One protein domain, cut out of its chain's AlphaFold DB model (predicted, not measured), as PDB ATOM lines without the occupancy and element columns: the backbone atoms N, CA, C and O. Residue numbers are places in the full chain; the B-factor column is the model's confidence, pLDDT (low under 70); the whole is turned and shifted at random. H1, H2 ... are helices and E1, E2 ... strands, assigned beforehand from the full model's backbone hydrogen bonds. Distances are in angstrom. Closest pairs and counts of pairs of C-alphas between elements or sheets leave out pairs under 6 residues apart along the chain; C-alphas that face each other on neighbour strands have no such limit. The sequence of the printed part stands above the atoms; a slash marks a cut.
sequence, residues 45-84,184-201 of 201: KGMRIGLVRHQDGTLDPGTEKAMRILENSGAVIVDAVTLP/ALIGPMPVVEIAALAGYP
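AT A GLANCE: This is residues 45 to 84 and 184 to 201 of the 201 residues of the protein "uncharacterized protein LOC107409458" of Ziziphus jujuba (UniProt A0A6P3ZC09). A small sheet of three short strands has helix H1 over one face, running along the strands, while helix H2 follows E3 and lies off the sheet at the far end from H1. The sheet's order is E2, E1, E3, all parallel. The printed part has 58 residues, with the named elements E1, H1, E2, E3, H2 along the chain; its class is mixed, helices and strands. It is compact, with a radius of gyration of the C-alphas of 11.5 A, and spans 32 by 24 by 18 A.

IN THESE COORDINATES: Find C-alpha 48 at (205.642, 145.870, 191.682); there E1 begins, residues 48 to 51, 9.8 A long. Beside it look for E2, residues 76 to 78, 6.3 A, and E3, residues 184 to 186, 6.8 A. H1, residues 61 to 72, runs 16.7 A from C-alpha 61 at (197.101, 164.227, 186.952). H2, residues 189 to 198, runs 14.3 A to C-alpha 198 at (216.200, 157.514, 205.396).

HOW THE PARTS SIT: Start at the inner strand E1: toward E2, N 49 and O 76 are 2.9 A apart, within hydrogen-bond range, and toward E3, N 50 and O 184 are also 2.9 A apart. H1 is on one face of the sheet, making two layers, at a height over the sheet of 8.5 A. It lies over E2, at 6 degrees on the local plane; the closest C-alphas, those of Glu 71 and Ile 77, are 6.6 A apart. E1, H1 and E2 form a strand-helix-strand unit, two parallel neighbour strands with a helix between, its crossover right-handed. H2 is only just not on the sheet, with 4 pairs of C-alphas within 10 A, and is apart from H1. In H1 and H2 every O i to N i+4 pair is within hydrogen-bond range.

THE WHOLE: The C-alphas farthest apart, those of Asn 72 and Leu 197, are 32.1 A apart. Residues 85 to 183 are not printed; C-alphas 84 and 184 are 15.9 A apart across this cut. Of the links printed whole, none is long. The mean pLDDT of the printed part is 91.1, and no printed residue is under 70.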
ATOM      1  N   LYS A  45     208.694 145.716 183.255       96.25
ATOM      2  CA  LYS A  45     207.764 144.599 183.133       96.25
ATOM      3  C   LYS A  45     207.893 143.662 184.333       96.25
ATOM      4  O   LYS A  45     208.934 143.052 184.552       96.25
ATOM      5  N   GLY A  46     206.795 143.487 185.059       95.69
ATOM      6  CA  GLY A  46     206.720 142.657 186.256       95.69
ATOM      7  C   GLY A  46     207.134 143.368 187.546       95.69
ATOM      8  O   GLY A  46     206.897 142.796 188.608       95.69
ATOM      9  N   MET A  47     207.673 144.594 187.475       96.88
ATOM     10  CA  MET A  47     207.966 145.383 188.674       96.88
ATOM     11  C   MET A  47     206.680 145.685 189.437       96.88
ATOM     12  O   MET A  47     205.659 146.039 188.845       96.88
ATOM     13  N   ARG A  48     206.731 145.569 190.758       97.81
ATOM     14  CA  ARG A  48     205.642 145.870 191.682       97.81
ATOM     15  C   ARG A  48     205.896 147.231 192.307       97.81
ATOM     16  O   ARG A  48     206.796 147.387 193.123       97.81
ATOM     17  N   ILE A  49     205.102 148.221 191.927       97.38
ATOM     18  CA  ILE A  49     205.315 149.614 192.326       97.38
ATOM     19  C   ILE A  49     204.169 150.037 193.237       97.38
ATOM     20  O   ILE A  49     203.002 149.928 192.862       97.38
ATOM     21  N   GLY A  50     204.496 150.492 194.445       96.25
ATOM     22  CA  GLY A  50     203.512 150.982 195.403       96.25
ATOM     23  C   GLY A  50     203.189 152.446 195.159       96.25
ATOM     24  O   GLY A  50     204.090 153.282 195.177       96.25
ATOM     25  N   LEU A  51     201.912 152.759 194.961       94.94
ATOM     26  CA  LEU A  51     201.441 154.132 194.836       94.94
ATOM     27  C   LEU A  51     200.967 154.648 196.199       94.94
ATOM     28  O   LEU A  51     199.958 154.184 196.739       94.94
ATOM     29  N   VAL A  52     201.683 155.636 196.726       92.44
ATOM     30  CA  VAL A  52     201.309 156.397 197.919       92.44
ATOM     31  C   VAL A  52     200.574 157.659 197.475       92.44
ATOM     32  O   VAL A  52     201.059 158.416 196.636       92.44
ATOM     33  N   ARG A  53     199.389 157.895 198.039       90.50
ATOM     34  CA  ARG A  53     198.539 159.055 197.724       90.50
ATOM     35  C   ARG A  53     198.724 160.169 198.750       90.50
ATOM     36  O   ARG A  53     199.306 159.964 199.815       90.50
ATOM     37  N   HIS A  54     198.200 161.353 198.443       85.81
ATOM     38  CA  HIS A  54     198.025 162.385 199.464       85.81
ATOM     39  C   HIS A  54     197.091 161.893 200.583       85.81
ATOM     40  O   HIS A  54     196.313 160.958 200.394       85.81
ATOM     41  N   GLN A  55     197.149 162.536 201.754       82.25
ATOM     42  CA  GLN A  55     196.308 162.168 202.906       82.25
ATOM     43  C   GLN A  55     194.803 162.266 202.610       82.25
ATOM     44  O   GLN A  55     194.012 161.531 203.191       82.25
ATOM     45  N   ASP A  56     194.407 163.142 201.685       86.62
ATOM     46  CA  ASP A  56     193.031 163.284 201.199       86.62
ATOM     47  C   ASP A  56     192.661 162.271 200.092       86.62
ATOM     48  O   ASP A  56     191.565 162.323 199.534       86.62
ATOM     49  N   GLY A  57     193.567 161.344 199.765       85.31
ATOM     50  CA  GLY A  57     193.410 160.328 198.723       85.31
ATOM     51  C   GLY A  57     193.665 160.831 197.300       85.31
ATOM     52  O   GLY A  57     193.578 160.046 196.349       85.31
ATOM     53  N   THR A  58     193.993 162.113 197.124       88.19
ATOM     54  CA  THR A  58     194.217 162.683 195.794       88.19
ATOM     55  C   THR A  58     195.547 162.239 195.193       88.19
ATOM     56  O   THR A  58     196.473 161.782 195.873       88.19
ATOM     57  N   LEU A  59     195.610 162.349 193.868       86.44
ATOM     58  CA  LEU A  59     196.796 162.131 193.059       86.44
ATOM     59  C   LEU A  59     196.837 163.224 191.997       86.44
ATOM     60  O   LEU A  59     195.796 163.552 191.421       86.44
ATOM     61  N   ASP A  60     198.008 163.788 191.725       87.75
ATOM     62  CA  ASP A  60     198.112 164.764 190.652       87.75
ATOM     63  C   ASP A  60     197.911 164.085 189.274       87.75
ATOM     64  O   ASP A  60     198.262 162.912 189.085       87.75
ATOM     65  N   PRO A  61     197.362 164.802 188.274       89.88
ATOM     66  CA  PRO A  61     197.101 164.227 186.952       89.88
ATOM     67  C   PRO A  61     198.353 163.695 186.236       89.88
ATOM     68  O   PRO A  61     198.253 162.801 185.388       89.88
ATOM     69  N   GLY A  62     199.530 164.251 186.548       90.50
ATOM     70  CA  GLY A  62     200.809 163.821 185.990       90.50
ATOM     71  C   GLY A  62     201.177 162.423 186.475       90.50
ATOM     72  O   GLY A  62     201.435 161.541 185.649       90.50
ATOM     73  N   THR A  63     201.108 162.195 187.785       90.44
ATOM     74  CA  THR A  63     201.356 160.879 188.380       90.44
ATOM     75  C   THR A  63     200.319 159.858 187.924       90.44
ATOM     76  O   THR A  63     200.688 158.751 187.541       90.44
ATOM     77  N   GLU A  64     199.039 160.227 187.832       90.94
ATOM     78  CA  GLU A  64     198.003 159.319 187.319       90.94
ATOM     79  C   GLU A  64     198.287 158.875 185.871       90.94
ATOM     80  O   GLU A  64     198.162 157.699 185.513       90.94
ATOM     81  N   LYS A  65     198.719 159.808 185.012       94.25
ATOM     82  CA  LYS A  65     199.151 159.487 183.647       94.25
ATOM     83  C   LYS A  65     200.387 158.583 183.643       94.25
ATOM     84  O   LYS A  65     200.434 157.658 182.834       94.25
ATOM     85  N   ALA A  66     201.359 158.834 184.519       93.00
ATOM     86  CA  ALA A  66     202.555 158.006 184.638       93.00
ATOM     87  C   ALA A  66     202.214 156.568 185.064       93.00
ATOM     88  O   ALA A  66     202.744 155.631 184.471       93.00
ATOM     89  N   MET A  67     201.275 156.381 186.000       93.62
ATOM     90  CA  MET A  67     200.863 155.042 186.449       93.62
ATOM     91  C   MET A  67     200.271 154.232 185.302       93.62
ATOM     92  O   MET A  67     200.702 153.108 185.065       93.62
ATOM     93  N   ARG A  68     199.393 154.843 184.497       94.88
ATOM     94  CA  ARG A  68     198.847 154.198 183.291       94.88
ATOM     95  C   ARG A  68     199.939 153.779 182.302       94.88
ATOM     96  O   ARG A  68     199.821 152.739 181.659       94.88
ATOM     97  N   ILE A  69     200.996 154.577 182.141       95.62
ATOM     98  CA  ILE A  69     202.129 154.229 181.264       95.62
ATOM     99  C   ILE A  69     202.894 153.024 181.826       95.62
ATOM    100  O   ILE A  69     203.230 152.118 181.060       95.62
ATOM    101  N   LEU A  70     203.137 152.986 183.139       95.25
ATOM    102  CA  LEU A  70     203.819 151.877 183.810       95.25
ATOM    103  C   LEU A  70     203.007 150.575 183.722       95.25
ATOM    104  O   LEU A  70     203.556 149.547 183.328       95.25
ATOM    105  N   GLU A  71     201.700 150.630 183.992       95.75
ATOM    106  CA  GLU A  71     200.784 149.486 183.854       95.75
ATOM    107  C   GLU A  71     200.773 148.943 182.424       95.75
ATOM    108  O   GLU A  71     200.967 147.748 182.205       95.75
ATOM    109  N   ASN A  72     200.630 149.826 181.427       96.06
ATOM    110  CA  ASN A  72     200.659 149.440 180.013       96.06
ATOM    111  C   ASN A  72     202.020 148.871 179.577       96.06
ATOM    112  O   ASN A  72     202.088 148.111 178.612       96.06
ATOM    113  N   SER A  73     203.094 149.217 180.289       95.69
ATOM    114  CA  SER A  73     204.440 148.665 180.084       95.69
ATOM    115  C   SER A  73     204.667 147.351 180.850       95.69
ATOM    116  O   SER A  73     205.730 146.740 180.742       95.69
ATOM    117  N   GLY A  74     203.657 146.873 181.585       96.19
ATOM    118  CA  GLY A  74     203.649 145.584 182.269       96.19
ATOM    119  C   GLY A  74     204.066 145.625 183.737       96.19
ATOM    120  O   GLY A  74     204.303 144.555 184.299       96.19
ATOM    121  N   ALA A  75     204.175 146.803 184.357       97.44
ATOM    122  CA  ALA A  75     204.321 146.907 185.807       97.44
ATOM    123  C   ALA A  75     203.002 146.573 186.519       97.44
ATOM    124  O   ALA A  75     201.911 146.745 185.978       97.44
ATOM    125  N   VAL A  76     203.111 146.119 187.762       97.56
ATOM    126  CA  VAL A  76     201.986 145.911 188.671       97.56
ATOM    127  C   VAL A  76     201.936 147.089 189.633       97.56
ATOM    128  O   VAL A  76     202.780 147.197 190.522       97.56
ATOM    129  N   ILE A  77     200.939 147.956 189.477       96.88
ATOM    130  CA  ILE A  77     200.712 149.051 190.419       96.88
ATOM    131  C   ILE A  77     199.896 148.529 191.599       96.88
ATOM    132  O   ILE A  77     198.785 148.019 191.444       96.88
ATOM    133  N   VAL A  78     200.472 148.628 192.793       96.19
ATOM    134  CA  VAL A  78     199.776 148.379 194.053       96.19
ATOM    135  C   VAL A  78     199.284 149.729 194.552       96.19
ATOM    136  O   VAL A  78     200.062 150.530 195.066       96.19
ATOM    137  N   ASP A  79     198.002 150.004 194.334       90.75
ATOM    138  CA  ASP A  79     197.385 151.267 194.741       90.75
ATOM    139  C   ASP A  79     197.152 151.330 196.265       90.75
ATOM    140  O   ASP A  79     197.030 150.304 196.937       90.75
ATOM    141  N   ALA A  80     197.064 152.555 196.785       78.75
ATOM    142  CA  ALA A  80     196.753 152.908 198.168       78.75
ATOM    143  C   ALA A  80     197.721 152.324 199.212       78.75
ATOM    144  O   ALA A  80     197.324 151.964 200.324       78.75
ATOM    145  N   VAL A  81     199.011 152.275 198.877       91.19
ATOM    146  CA  VAL A  81     200.059 151.945 199.842       91.19
ATOM    147  C   VAL A  81     200.165 153.076 200.861       91.19
ATOM    148  O   VAL A  81     200.289 154.246 200.503       91.19
ATOM    149  N   THR A  82     200.095 152.726 202.143       89.31
ATOM    150  CA  THR A  82     200.216 153.687 203.243       89.31
ATOM    151  C   THR A  82     201.552 153.489 203.938       89.31
ATOM    152  O   THR A  82     201.884 152.378 204.353       89.31
ATOM    153  N   LEU A  83     202.311 154.576 204.059       88.00
ATOM    154  CA  LEU A  83     203.504 154.603 204.892       88.00
ATOM    155  C   LEU A  83     203.100 154.732 206.367       88.00
ATOM    156  O   LEU A  83     202.136 155.443 206.674       88.00
ATOM    157  N   PRO A  84     203.826 154.083 207.288       88.31
ATOM    158  CA  PRO A  84     203.667 154.314 208.717       88.31
ATOM    159  C   PRO A  84     203.802 155.803 209.083       88.31
ATOM    160  O   PRO A  84     204.468 156.555 208.365       88.31
ATOM    161  N   ALA A 184     209.594 149.358 194.296       95.69
ATOM    162  CA  ALA A 184     209.694 150.808 194.451       95.69
ATOM    163  C   ALA A 184     208.405 151.425 195.016       95.69
ATOM    164  O   ALA A 184     207.320 150.837 194.929       95.69
ATOM    165  N   LEU A 185     208.527 152.648 195.532       94.88
ATOM    166  CA  LEU A 185     207.414 153.513 195.916       94.88
ATOM    167  C   LEU A 185     207.369 154.745 195.012       94.88
ATOM    168  O   LEU A 185     208.402 155.316 194.671       94.88
ATOM    169  N   ILE A 186     206.164 155.174 194.654       92.81
ATOM    170  CA  ILE A 186     205.903 156.451 193.988       92.81
ATOM    171  C   ILE A 186     204.858 157.189 194.812       92.81
ATOM    172  O   ILE A 186     203.855 156.606 195.217       92.81
ATOM    173  N   GLY A 187     205.075 158.477 195.056       89.88
ATOM    174  CA  GLY A 187     204.122 159.281 195.799       89.88
ATOM    175  C   GLY A 187     204.489 160.759 195.865       89.88
ATOM    176  O   GLY A 187     205.458 161.189 195.238       89.88
ATOM    177  N   PRO A 188     203.697 161.550 196.605       85.69
ATOM    178  CA  PRO A 188     203.871 162.993 196.704       85.69
ATOM    179  C   PRO A 188     205.099 163.385 197.535       85.69
ATOM    180  O   PRO A 188     205.734 162.547 198.170       85.69
ATOM    181  N   MET A 189     205.378 164.692 197.606       79.88
ATOM    182  CA  MET A 189     206.500 165.280 198.362       79.88
ATOM    183  C   MET A 189     206.764 164.682 199.760       79.88
ATOM    184  O   MET A 189     207.931 164.450 200.064       79.88
ATOM    185  N   PRO A 190     205.759 164.372 200.607       78.69
ATOM    186  CA  PRO A 190     206.011 163.712 201.891       78.69
ATOM    187  C   PRO A 190     206.778 162.385 201.792       78.69
ATOM    188  O   PRO A 190     207.566 162.074 202.677       78.69
ATOM    189  N   VAL A 191     206.578 161.610 200.721       83.38
ATOM    190  CA  VAL A 191     207.331 160.369 200.475       83.38
ATOM    191  C   VAL A 191     208.795 160.680 200.183       83.38
ATOM    192  O   VAL A 191     209.676 159.997 200.694       83.38
ATOM    193  N   VAL A 192     209.054 161.742 199.414       82.69
ATOM    194  CA  VAL A 192     210.411 162.200 199.073       82.69
ATOM    195  C   VAL A 192     211.162 162.677 200.318       82.69
ATOM    196  O   VAL A 192     212.333 162.361 200.485       82.69
ATOM    197  N   GLU A 193     210.487 163.390 201.223       85.00
ATOM    198  CA  GLU A 193     211.071 163.848 202.492       85.00
ATOM    199  C   GLU A 193     211.502 162.671 203.386       85.00
ATOM    200  O   GLU A 193     212.605 162.663 203.927       85.00
ATOM    201  N   ILE A 194     210.656 161.641 203.492       90.12
ATOM    202  CA  ILE A 194     210.954 160.411 204.241       90.12
ATOM    203  C   ILE A 194     212.114 159.649 203.589       90.12
ATOM    204  O   ILE A 194     213.010 159.195 204.296       90.12
ATOM    205  N   ALA A 195     212.126 159.533 202.257       92.25
ATOM    206  CA  ALA A 195     213.208 158.879 201.522       92.25
ATOM    207  C   ALA A 195     214.553 159.584 201.737       92.25
ATOM    208  O   ALA A 195     215.550 158.920 202.015       92.25
ATOM    209  N   ALA A 196     214.565 160.920 201.703       91.06
ATOM    210  CA  ALA A 196     215.762 161.716 201.958       91.06
ATOM    211  C   ALA A 196     216.290 161.525 203.389       91.06
ATOM    212  O   ALA A 196     217.482 161.298 203.575       91.06
ATOM    213  N   LEU A 197     215.405 161.558 204.392       91.19
ATOM    214  CA  LEU A 197     215.761 161.288 205.791       91.19
ATOM    215  C   LEU A 197     216.363 159.893 205.983       91.19
ATOM    216  O   LEU A 197     217.296 159.726 206.766       91.19
ATOM    217  N   ALA A 198     215.813 158.908 205.282       92.38
ATOM    218  CA  ALA A 198     216.200 157.514 205.396       92.38
ATOM    219  C   ALA A 198     217.430 157.140 204.546       92.38
ATOM    220  O   ALA A 198     217.973 156.051 204.721       92.38
ATOM    221  N   GLY A 199     217.873 158.020 203.639       91.56
ATOM    222  CA  GLY A 199     218.994 157.767 202.729       91.56
ATOM    223  C   GLY A 199     218.654 156.861 201.538       91.56
ATOM    224  O   GLY A 199     219.535 156.168 201.035       91.56
ATOM    225  N   TYR A 200     217.392 156.839 201.097       92.50
ATOM    226  CA  TYR A 200     216.967 156.066 199.925       92.50
ATOM    227  C   TYR A 200     217.180 156.859 198.627       92.50
ATOM    228  O   TYR A 200     217.065 158.088 198.648       92.50
ATOM    229  N   PRO A 201     217.480 156.167 197.510       89.00
ATOM    230  CA  PRO A 201     217.607 156.781 196.189       89.00
ATOM    231  C   PRO A 201     216.268 157.246 195.596       89.00
ATOM    232  O   PRO A 201     215.205 156.706 195.985       89.00
TER     233      PRO A 201